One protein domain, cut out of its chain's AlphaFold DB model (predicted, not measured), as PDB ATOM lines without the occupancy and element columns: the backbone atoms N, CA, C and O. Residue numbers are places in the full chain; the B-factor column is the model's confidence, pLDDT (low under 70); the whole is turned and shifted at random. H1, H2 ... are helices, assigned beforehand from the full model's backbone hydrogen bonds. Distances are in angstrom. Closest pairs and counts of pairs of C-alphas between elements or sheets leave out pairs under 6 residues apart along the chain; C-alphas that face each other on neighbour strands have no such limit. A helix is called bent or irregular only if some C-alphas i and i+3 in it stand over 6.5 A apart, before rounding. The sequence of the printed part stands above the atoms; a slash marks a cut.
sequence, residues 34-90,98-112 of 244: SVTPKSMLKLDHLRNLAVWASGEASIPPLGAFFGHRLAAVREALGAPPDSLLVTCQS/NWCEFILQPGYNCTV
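What this domain is: This is residues 34 to 90 and 98 to 112 of the 244 residues of an uncharacterized protein of Rhododendron simsii (UniProt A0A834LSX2). Two long helices, H1 and H2, lie side by side as a helical hairpin, and the rest is loop: residues 77 to 90 fold back from the end of H2 toward the end where the two helices are linked, and residues 98 to 112, beyond a cut, lie near that linked end. The hairpin is well formed, while under half of the residues, 35 of the 72 printed, are in named elements. Along the printed part H1 comes first and then H2; there is no named strand, and the class is all helix. The whole is compact, with a radius of gyration of the C-alphas of 12.2 A, and elongated, spanning 37 by 23 by 20 A.

How they stand to each other: H1, residues 37 to 54, and H2, residues 60 to 76, touch, with 27 pairs of C-alphas within 8 A. Their closest C-alphas are those of Ala 50 and Gly 63, 4.6 A apart. The helices stand at a shallow tilt of 21 degrees and run opposite ways, with 9.5 A from centre to centre. They form a helical hairpin, joined by a tight link of 5 residues. In H1 and H2 every O i to N i+4 pair is within hydrogen-bond range.

Where its parts are: H1 begins with C-alpha 37 at (-18.253, -17.509, 5.984) and measures 25.9 A to C-alpha 54 at (-5.672, -40.124, 4.745). H2 measures 24.4 A and ends with C-alpha 76 at (-6.091, -18.568, 14.603). Neither helix is bent.

The domain as a whole: The C-alphas farthest apart are those of Ser 34 and Thr 111, at 37.4 A. Residues 91 to 97 are not printed, and C-alphas 90 and 98 are 8.6 A apart across this cut. The mean pLDDT of the printed part is 75.0; it is under 70 at residue 34, residues 79 to 90, residues 98 to 105 and residues 107 to 111.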
ATOM      1  N   SER A  34     -13.446 -12.864  14.285       61.00
ATOM      2  CA  SER A  34     -14.755 -12.931  13.643       61.00
ATOM      3  C   SER A  34     -14.716 -14.010  12.570       61.00
ATOM      4  O   SER A  34     -14.039 -13.863  11.550       61.00
ATOM      5  N   VAL A  35     -15.414 -15.112  12.819       70.31
ATOM      6  CA  VAL A  35     -15.468 -16.228  11.888       70.31
ATOM      7  C   VAL A  35     -16.279 -15.768  10.680       70.31
ATOM      8  O   VAL A  35     -17.492 -15.594  10.749       70.31
ATOM      9  N   THR A  36     -15.597 -15.507   9.570       83.31
ATOM     10  CA  THR A  36     -16.242 -15.155   8.300       83.31
ATOM     11  C   THR A  36     -16.748 -16.428   7.603       83.31
ATOM     12  O   THR A  36     -16.118 -17.487   7.727       83.31
ATOM     13  N   PRO A  37     -17.819 -16.363   6.794       84.88
ATOM     14  CA  PRO A  37     -18.253 -17.509   5.984       84.88
ATOM     15  C   PRO A  37     -17.125 -18.063   5.095       84.88
ATOM     16  O   PRO A  37     -16.961 -19.271   4.945       84.88
ATOM     17  N   LYS A  38     -16.259 -17.177   4.585       86.50
ATOM     18  CA  LYS A  38     -15.089 -17.541   3.777       86.50
ATOM     19  C   LYS A  38     -14.024 -18.301   4.576       86.50
ATOM     20  O   LYS A  38     -13.380 -19.190   4.025       86.50
ATOM     21  N   SER A  39     -13.830 -17.985   5.859       86.88
ATOM     22  CA  SER A  39     -12.927 -18.758   6.725       86.88
ATOM     23  C   SER A  39     -13.483 -20.139   7.064       86.88
ATOM     24  O   SER A  39     -12.707 -21.089   7.113       86.88
ATOM     25  N   MET A  40     -14.805 -20.284   7.199       84.94
ATOM     26  CA  MET A  40     -15.424 -21.603   7.373       84.94
ATOM     27  C   MET A  40     -15.254 -22.480   6.135       84.94
ATOM     28  O   MET A  40     -14.887 -23.643   6.263       84.94
ATOM     29  N   LEU A  41     -15.419 -21.910   4.937       91.50
ATOM     30  CA  LEU A  41     -15.192 -22.641   3.689       91.50
ATOM     31  C   LEU A  41     -13.734 -23.119   3.558       91.50
ATOM     32  O   LEU A  41     -13.477 -24.226   3.093       91.50
ATOM     33  N   LYS A  42     -12.766 -22.307   4.007       90.06
ATOM     34  CA  LYS A  42     -11.348 -22.703   4.048       90.06
ATOM     35  C   LYS A  42     -11.092 -23.858   5.018       90.06
ATOM     36  O   LYS A  42     -10.317 -24.749   4.680       90.06
ATOM     37  N   LEU A  43     -11.721 -23.845   6.196       89.88
ATOM     38  CA  LEU A  43     -11.635 -24.953   7.153       89.88
ATOM     39  C   LEU A  43     -12.228 -26.237   6.565       89.88
ATOM     40  O   LEU A  43     -11.611 -27.295   6.671       89.88
ATOM     41  N   ASP A  44     -13.382 -26.140   5.905       91.50
ATOM     42  CA  ASP A  44     -14.037 -27.295   5.291       91.50
ATOM     43  C   ASP A  44     -13.196 -27.895   4.158       91.50
ATOM     44  O   ASP A  44     -12.949 -29.099   4.117       91.50
ATOM     45  N   HIS A  45     -12.636 -27.046   3.297       94.69
ATOM     46  CA  HIS A  45     -11.745 -27.495   2.235       94.69
ATOM     47  C   HIS A  45     -10.498 -28.213   2.777       94.69
ATOM     48  O   HIS A  45     -10.153 -29.296   2.303       94.69
ATOM     49  N   LEU A  46      -9.843 -27.650   3.800       91.56
ATOM     50  CA  LEU A  46      -8.686 -28.282   4.443       91.56
ATOM     51  C   LEU A  46      -9.049 -29.626   5.084       91.56
ATOM     52  O   LEU A  46      -8.272 -30.575   5.000       91.56
ATOM     53  N   ARG A  47     -10.241 -29.728   5.677       91.06
ATOM     54  CA  ARG A  47     -10.760 -30.984   6.224       91.06
ATOM     55  C   ARG A  47     -10.971 -32.028   5.130       91.06
ATOM     56  O   ARG A  47     -10.534 -33.163   5.304       91.06
ATOM     57  N   ASN A  48     -11.601 -31.658   4.018       93.31
ATOM     58  CA  ASN A  48     -11.853 -32.578   2.907       93.31
ATOM     59  C   ASN A  48     -10.540 -33.077   2.292       93.31
ATOM     60  O   ASN A  48     -10.400 -34.273   2.050       93.31
ATOM     61  N   LEU A  49      -9.538 -32.201   2.150       93.62
ATOM     62  CA  LEU A  49      -8.191 -32.590   1.723       93.62
ATOM     63  C   LEU A  49      -7.516 -33.555   2.707       93.62
ATOM     64  O   LEU A  49      -6.916 -34.538   2.278       93.62
ATOM     65  N   ALA A  50      -7.629 -33.310   4.014       89.44
ATOM     66  CA  ALA A  50      -7.069 -34.196   5.034       89.44
ATOM     67  C   ALA A  50      -7.727 -35.588   5.014       89.44
ATOM     68  O   ALA A  50      -7.032 -36.605   5.098       89.44
ATOM     69  N   VAL A  51      -9.055 -35.653   4.865       90.19
ATOM     70  CA  VAL A  51      -9.809 -36.915   4.757       90.19
ATOM     71  C   VAL A  51      -9.461 -37.658   3.470       90.19
ATOM     72  O   VAL A  51      -9.172 -38.850   3.523       90.19
ATOM     73  N   TRP A  52      -9.427 -36.963   2.334       94.81
ATOM     74  CA  TRP A  52      -9.036 -37.555   1.057       94.81
ATOM     75  C   TRP A  52      -7.612 -38.122   1.115       94.81
ATOM     76  O   TRP A  52      -7.389 -39.280   0.768       94.81
ATOM     77  N   ALA A  53      -6.656 -37.345   1.635       93.75
ATOM     78  CA  ALA A  53      -5.258 -37.756   1.713       93.75
ATOM     79  C   ALA A  53      -5.046 -38.957   2.652       93.75
ATOM     80  O   ALA A  53      -4.215 -39.815   2.371       93.75
ATOM     81  N   SER A  54      -5.789 -39.037   3.759       84.81
ATOM     82  CA  SER A  54      -5.672 -40.124   4.745       84.81
ATOM     83  C   SER A  54      -6.460 -41.386   4.384       84.81
ATOM     84  O   SER A  54      -6.006 -42.488   4.694       84.81
ATOM     85  N   GLY A  55      -7.626 -41.232   3.757       86.12
ATOM     86  CA  GLY A  55      -8.528 -42.321   3.397       86.12
ATOM     87  C   GLY A  55      -8.297 -42.817   1.975       86.12
ATOM     88  O   GLY A  55      -7.700 -43.869   1.770       86.12
ATOM     89  N   GLU A  56      -8.777 -42.049   0.999       82.88
ATOM     90  CA  GLU A  56      -8.837 -42.455  -0.411       82.88
ATOM     91  C   GLU A  56      -7.457 -42.538  -1.066       82.88
ATOM     92  O   GLU A  56      -7.153 -43.515  -1.746       82.88
ATOM     93  N   ALA A  57      -6.598 -41.544  -0.835       87.44
ATOM     94  CA  ALA A  57      -5.253 -41.532  -1.401       87.44
ATOM     95  C   ALA A  57      -4.269 -42.404  -0.603       87.44
ATOM     96  O   ALA A  57      -3.225 -42.783  -1.128       87.44
ATOM     97  N   SER A  58      -4.583 -42.711   0.664       89.38
ATOM     98  CA  SER A  58      -3.698 -43.432   1.589       89.38
ATOM     99  C   SER A  58      -2.263 -42.869   1.604       89.38
ATOM    100  O   SER A  58      -1.277 -43.599   1.513       89.38
ATOM    101  N   ILE A  59      -2.139 -41.542   1.716       91.94
ATOM    102  CA  ILE A  59      -0.873 -40.802   1.819       91.94
ATOM    103  C   ILE A  59      -0.783 -40.179   3.227       91.94
ATOM    104  O   ILE A  59      -1.113 -39.002   3.413       91.94
ATOM    105  N   PRO A  60      -0.314 -40.932   4.245       85.31
ATOM    106  CA  PRO A  60      -0.252 -40.456   5.629       85.31
ATOM    107  C   PRO A  60       0.507 -39.133   5.831       85.31
ATOM    108  O   PRO A  60      -0.009 -38.281   6.560       85.31
ATOM    109  N   PRO A  61       1.662 -38.886   5.170       90.62
ATOM    110  CA  PRO A  61       2.379 -37.622   5.331       90.62
ATOM    111  C   PRO A  61       1.576 -36.402   4.885       90.62
ATOM    112  O   PRO A  61       1.620 -35.345   5.514       90.62
ATOM    113  N   LEU A  62       0.813 -36.563   3.805       89.69
ATOM    114  CA  LEU A  62      -0.009 -35.506   3.236       89.69
ATOM    115  C   LEU A  62      -1.259 -35.262   4.090       89.69
ATOM    116  O   LEU A  62      -1.620 -34.112   4.341       89.69
ATOM    117  N   GLY A  63      -1.874 -36.334   4.600       89.25
ATOM    118  CA  GLY A  63      -2.980 -36.241   5.554       89.25
ATOM    119  C   GLY A  63      -2.591 -35.470   6.814       89.25
ATOM    120  O   GLY A  63      -3.331 -34.591   7.252       89.25
ATOM    121  N   ALA A  64      -1.396 -35.723   7.348       88.44
ATOM    122  CA  ALA A  64      -0.899 -35.006   8.514       88.44
ATOM    123  C   ALA A  64      -0.518 -33.546   8.226       88.44
ATOM    124  O   ALA A  64      -0.792 -32.677   9.046       88.44
ATOM    125  N   PHE A  65       0.053 -33.245   7.053       93.31
ATOM    126  CA  PHE A  65       0.308 -31.861   6.641       93.31
ATOM    127  C   PHE A  65      -0.983 -31.027   6.616       93.31
ATOM    128  O   PHE A  65      -1.024 -29.905   7.129       93.31
ATOM    129  N   PHE A  66      -2.059 -31.584   6.051       92.75
ATOM    130  CA  PHE A  66      -3.356 -30.910   6.031       92.75
ATOM    131  C   PHE A  66      -4.026 -30.861   7.406       92.75
ATOM    132  O   PHE A  66      -4.656 -29.850   7.715       92.75
ATOM    133  N   GLY A  67      -3.843 -31.886   8.245       89.19
ATOM    134  CA  GLY A  67      -4.261 -31.878   9.651       89.19
ATOM    135  C   GLY A  67      -3.640 -30.718  10.433       89.19
ATOM    136  O   GLY A  67      -4.368 -29.923  11.032       89.19
ATOM    137  N   HIS A  68      -2.328 -30.527  10.294       88.62
ATOM    138  CA  HIS A  68      -1.600 -29.484  11.013       88.62
ATOM    139  C   HIS A  68      -2.015 -28.090  10.558       88.62
ATOM    140  O   HIS A  68      -2.269 -27.184  11.355       88.62
ATOM    141  N   ARG A  69      -2.184 -27.926   9.243       92.81
ATOM    142  CA  ARG A  69      -2.677 -26.674   8.669       92.81
ATOM    143  C   ARG A  69      -4.114 -26.373   9.097       92.81
ATOM    144  O   ARG A  69      -4.442 -25.209   9.325       92.81
ATOM    145  N   LEU A  70      -4.963 -27.392   9.217       89.06
ATOM    146  CA  LEU A  70      -6.327 -27.249   9.724       89.06
ATOM    147  C   LEU A  70      -6.323 -26.813  11.197       89.06
ATOM    148  O   LEU A  70      -7.059 -25.888  11.538       89.06
ATOM    149  N   ALA A  71      -5.482 -27.422  12.039       85.81
ATOM    150  CA  ALA A  71      -5.334 -27.059  13.448       85.81
ATOM    151  C   ALA A  71      -4.875 -25.601  13.614       85.81
ATOM    152  O   ALA A  71      -5.564 -24.817  14.263       85.81
ATOM    153  N   ALA A  72      -3.810 -25.195  12.917       86.94
ATOM    154  CA  ALA A  72      -3.282 -23.831  12.983       86.94
ATOM    155  C   ALA A  72      -4.303 -22.768  12.527       86.94
ATOM    156  O   ALA A  72      -4.459 -21.721  13.160       86.94
ATOM    157  N   VAL A  73      -5.044 -23.024  11.439       86.31
ATOM    158  CA  VAL A  73      -6.090 -22.097  10.960       86.31
ATOM    159  C   VAL A  73      -7.257 -22.037  11.943       86.31
ATOM    160  O   VAL A  73      -7.833 -20.969  12.155       86.31
ATOM    161  N   ARG A  74      -7.606 -23.161  12.569       83.19
ATOM    162  CA  ARG A  74      -8.674 -23.235  13.567       83.19
ATOM    163  C   ARG A  74      -8.323 -22.469  14.843       83.19
ATOM    164  O   ARG A  74      -9.164 -21.715  15.334       83.19
ATOM    165  N   GLU A  75      -7.096 -22.625  15.333       84.00
ATOM    166  CA  GLU A  75      -6.561 -21.886  16.482       84.00
ATOM    167  C   GLU A  75      -6.537 -20.381  16.204       84.00
ATOM    168  O   GLU A  75      -7.042 -19.598  17.008       84.00
ATOM    169  N   ALA A  76      -6.070 -19.971  15.019       82.56
ATOM    170  CA  ALA A  76      -6.091 -18.568  14.603       82.56
ATOM    171  C   ALA A  76      -7.518 -17.982  14.546       82.56
ATOM    172  O   ALA A  76      -7.732 -16.801  14.838       82.56
ATOM    173  N   LEU A  77      -8.512 -18.803  14.196       81.12
ATOM    174  CA  LEU A  77      -9.926 -18.416  14.160       81.12
ATOM    175  C   LEU A  77     -10.616 -18.484  15.531       81.12
ATOM    176  O   LEU A  77     -11.776 -18.087  15.633       81.12
ATOM    177  N   GLY A  78      -9.940 -18.970  16.576       70.12
ATOM    178  CA  GLY A  78     -10.536 -19.161  17.901       70.12
ATOM    179  C   GLY A  78     -11.720 -20.136  17.896       70.12
ATOM    180  O   GLY A  78     -12.589 -20.058  18.767       70.12
ATOM    181  N   ALA A  79     -11.797 -21.020  16.894       63.47
ATOM    182  CA  ALA A  79     -12.915 -21.937  16.731       63.47
ATOM    183  C   ALA A  79     -12.721 -23.163  17.645       63.47
ATOM    184  O   ALA A  79     -11.698 -23.844  17.536       63.47
ATOM    185  N   PRO A  80     -13.683 -23.488  18.530       58.03
ATOM    186  CA  PRO A  80     -13.560 -24.624  19.444       58.03
ATOM    187  C   PRO A  80     -13.362 -25.928  18.658       58.03
ATOM    188  O   PRO A  80     -13.963 -26.046  17.590       58.03
ATOM    189  N   PRO A  81     -12.535 -26.888  19.123       58.03
ATOM    190  CA  PRO A  81     -12.360 -28.190  18.478       58.03
ATOM    191  C   PRO A  81     -13.708 -28.906  18.344       58.03
ATOM    192  O   PRO A  81     -14.409 -29.110  19.330       58.03
ATOM    193  N   ASP A  82     -14.093 -29.262  17.117       52.50
ATOM    194  CA  ASP A  82     -15.333 -29.985  16.858       52.50
ATOM    195  C   ASP A  82     -15.174 -31.370  17.461       52.50
ATOM    196  O   ASP A  82     -14.250 -32.102  17.097       52.50
ATOM    197  N   SER A  83     -16.126 -31.754  18.311       48.69
ATOM    198  CA  SER A  83     -16.206 -33.047  19.008       48.69
ATOM    199  C   SER A  83     -16.216 -34.290  18.099       48.69
ATOM    200  O   SER A  83     -16.402 -35.402  18.582       48.69
ATOM    201  N   LEU A  84     -16.058 -34.119  16.785       51.56
ATOM    202  CA  LEU A  84     -16.057 -35.172  15.770       51.56
ATOM    203  C   LEU A  84     -14.651 -35.557  15.297       51.56
ATOM    204  O   LEU A  84     -14.508 -36.556  14.595       51.56
ATOM    205  N   LEU A  85     -13.624 -34.783  15.652       53.12
ATOM    206  CA  LEU A  85     -12.238 -35.094  15.320       53.12
ATOM    207  C   LEU A  85     -11.519 -35.514  16.597       53.12
ATOM    208  O   LEU A  85     -11.124 -34.681  17.411       53.12
ATOM    209  N   VAL A  86     -11.340 -36.823  16.761       46.56
ATOM    210  CA  VAL A  86     -10.377 -37.361  17.722       46.56
ATOM    211  C   VAL A  86      -8.991 -37.064  17.156       46.56
ATOM    212  O   VAL A  86      -8.407 -37.875  16.446       46.56
ATOM    213  N   THR A  87      -8.508 -35.851  17.401       46.62
ATOM    214  CA  THR A  87      -7.086 -35.531  17.276       46.62
ATOM    215  C   THR A  87      -6.385 -36.201  18.450       46.62
ATOM    216  O   THR A  87      -6.923 -36.234  19.563       46.62
ATOM    217  N   CYS A  88      -5.234 -36.833  18.228       45.56
ATOM    218  CA  CYS A  88      -4.569 -37.483  19.343       45.56
ATOM    219  C   CYS A  88      -3.939 -36.404  20.225       45.56
ATOM    220  O   CYS A  88      -2.976 -35.740  19.845       45.56
ATOM    221  N   GLN A  89      -4.449 -36.265  21.440       43.06
ATOM    222  CA  GLN A  89      -3.790 -35.480  22.468       43.06
ATOM    223  C   GLN A  89      -2.562 -36.268  22.946       43.06
ATOM    224  O   GLN A  89      -2.680 -37.191  23.750       43.06
ATOM    225  N   SER A  90      -1.383 -35.966  22.396       40.50
ATOM    226  CA  SER A  90      -0.125 -36.541  22.884       40.50
ATOM    227  C   SER A  90       0.281 -35.826  24.167       40.50
ATOM    228  O   SER A  90       0.770 -34.701  24.149       40.50
ATOM    229  N   ASN A  98       4.536 -38.908  17.269       42.25
ATOM    230  CA  ASN A  98       4.295 -39.920  16.263       42.25
ATOM    231  C   ASN A  98       2.973 -39.577  15.588       42.25
ATOM    232  O   ASN A  98       1.939 -40.109  15.958       42.25
ATOM    233  N   TRP A  99       3.009 -38.591  14.692       45.84
ATOM    234  CA  TRP A  99       2.011 -38.272  13.669       45.84
ATOM    235  C   TRP A  99       0.539 -38.448  14.041       45.84
ATOM    236  O   TRP A  99      -0.276 -38.961  13.276       45.84
ATOM    237  N   CYS A 100       0.174 -38.009  15.233       45.19
ATOM    238  CA  CYS A 100      -1.142 -38.290  15.772       45.19
ATOM    239  C   CYS A 100      -2.041 -37.043  15.663       45.19
ATOM    240  O   CYS A 100      -2.699 -36.611  16.597       45.19
ATOM    241  N   GLU A 101      -2.078 -36.470  14.460       50.41
ATOM    242  CA  GLU A 101      -3.179 -35.621  13.975       50.41
ATOM    243  C   GLU A 101      -3.952 -36.341  12.857       50.41
ATOM    244  O   GLU A 101      -4.646 -35.737  12.041       50.41
ATOM    245  N   PHE A 102      -3.814 -37.665  12.786       48.56
ATOM    246  CA  PHE A 102      -4.590 -38.470  11.864       48.56
ATOM    247  C   PHE A 102      -6.062 -38.396  12.276       48.56
ATOM    248  O   PHE A 102      -6.393 -38.634  13.439       48.56
ATOM    249  N   ILE A 103      -6.954 -38.086  11.333       55.03
ATOM    250  CA  ILE A 103      -8.394 -38.251  11.541       55.03
ATOM    251  C   ILE A 103      -8.618 -39.753  11.699       55.03
ATOM    252  O   ILE A 103      -8.705 -40.498  10.724       55.03
ATOM    253  N   LEU A 104      -8.626 -40.219  12.945       62.31
ATOM    254  CA  LEU A 104      -8.833 -41.621  13.251       62.31
ATOM    255  C   LEU A 104     -10.255 -41.987  12.828       62.31
ATOM    256  O   LEU A 104     -11.222 -41.646  13.504       62.31
ATOM    257  N   GLN A 105     -10.374 -42.668  11.691       56.19
ATOM    258  CA  GLN A 105     -11.631 -43.236  11.230       56.19
ATOM    259  C   GLN A 105     -11.858 -44.592  11.921       56.19
ATOM    260  O   GLN A 105     -11.084 -45.533  11.680       56.19
ATOM    261  N   PRO A 106     -12.907 -44.729  12.757       70.75
ATOM    262  CA  PRO A 106     -13.269 -46.003  13.368       70.75
ATOM    263  C   PRO A 106     -13.524 -47.065  12.299       70.75
ATOM    264  O   PRO A 106     -14.334 -46.856  11.401       70.75
ATOM    265  N   GLY A 107     -12.834 -48.202  12.394       57.88
ATOM    266  CA  GLY A 107     -12.994 -49.321  11.457       57.88
ATOM    267  C   GLY A 107     -12.053 -49.313  10.248       57.88
ATOM    268  O   GLY A 107     -11.933 -50.350   9.607       57.88
ATOM    269  N   TYR A 108     -11.338 -48.213   9.988       62.81
ATOM    270  CA  TYR A 108     -10.282 -48.165   8.966       62.81
ATOM    271  C   TYR A 108      -8.894 -48.208   9.611       62.81
ATOM    272  O   TYR A 108      -8.153 -49.168   9.429       62.81
ATOM    273  N   ASN A 109      -8.571 -47.200  10.430       60.09
ATOM    274  CA  ASN A 109      -7.224 -47.008  10.987       60.09
ATOM    275  C   ASN A 109      -7.173 -47.070  12.525       60.09
ATOM    276  O   ASN A 109      -6.092 -47.122  13.107       60.09
ATOM    277  N   CYS A 110      -8.325 -47.100  13.207       59.47
ATOM    278  CA  CYS A 110      -8.399 -47.300  14.655       59.47
ATOM    279  C   CYS A 110      -9.464 -48.335  15.048       59.47
ATOM    280  O   CYS A 110     -10.504 -48.481  14.400       59.47
ATOM    281  N   THR A 111      -9.208 -49.050  16.149       69.94
ATOM    282  CA  THR A 111     -10.191 -49.936  16.786       69.94
ATOM    283  C   THR A 111     -10.750 -49.254  18.030       69.94
ATOM    284  O   THR A 111     -10.019 -48.949  18.970       69.94
ATOM    285  N   VAL A 112     -12.059 -48.992  18.041       78.12
ATOM    286  CA  VAL A 112     -12.736 -48.394  19.199       78.12
ATOM    287  C   VAL A 112     -13.145 -49.514  20.147       78.12
ATOM    288  O   VAL A 112     -13.975 -50.357  19.811       78.12
TER     289      VAL A 112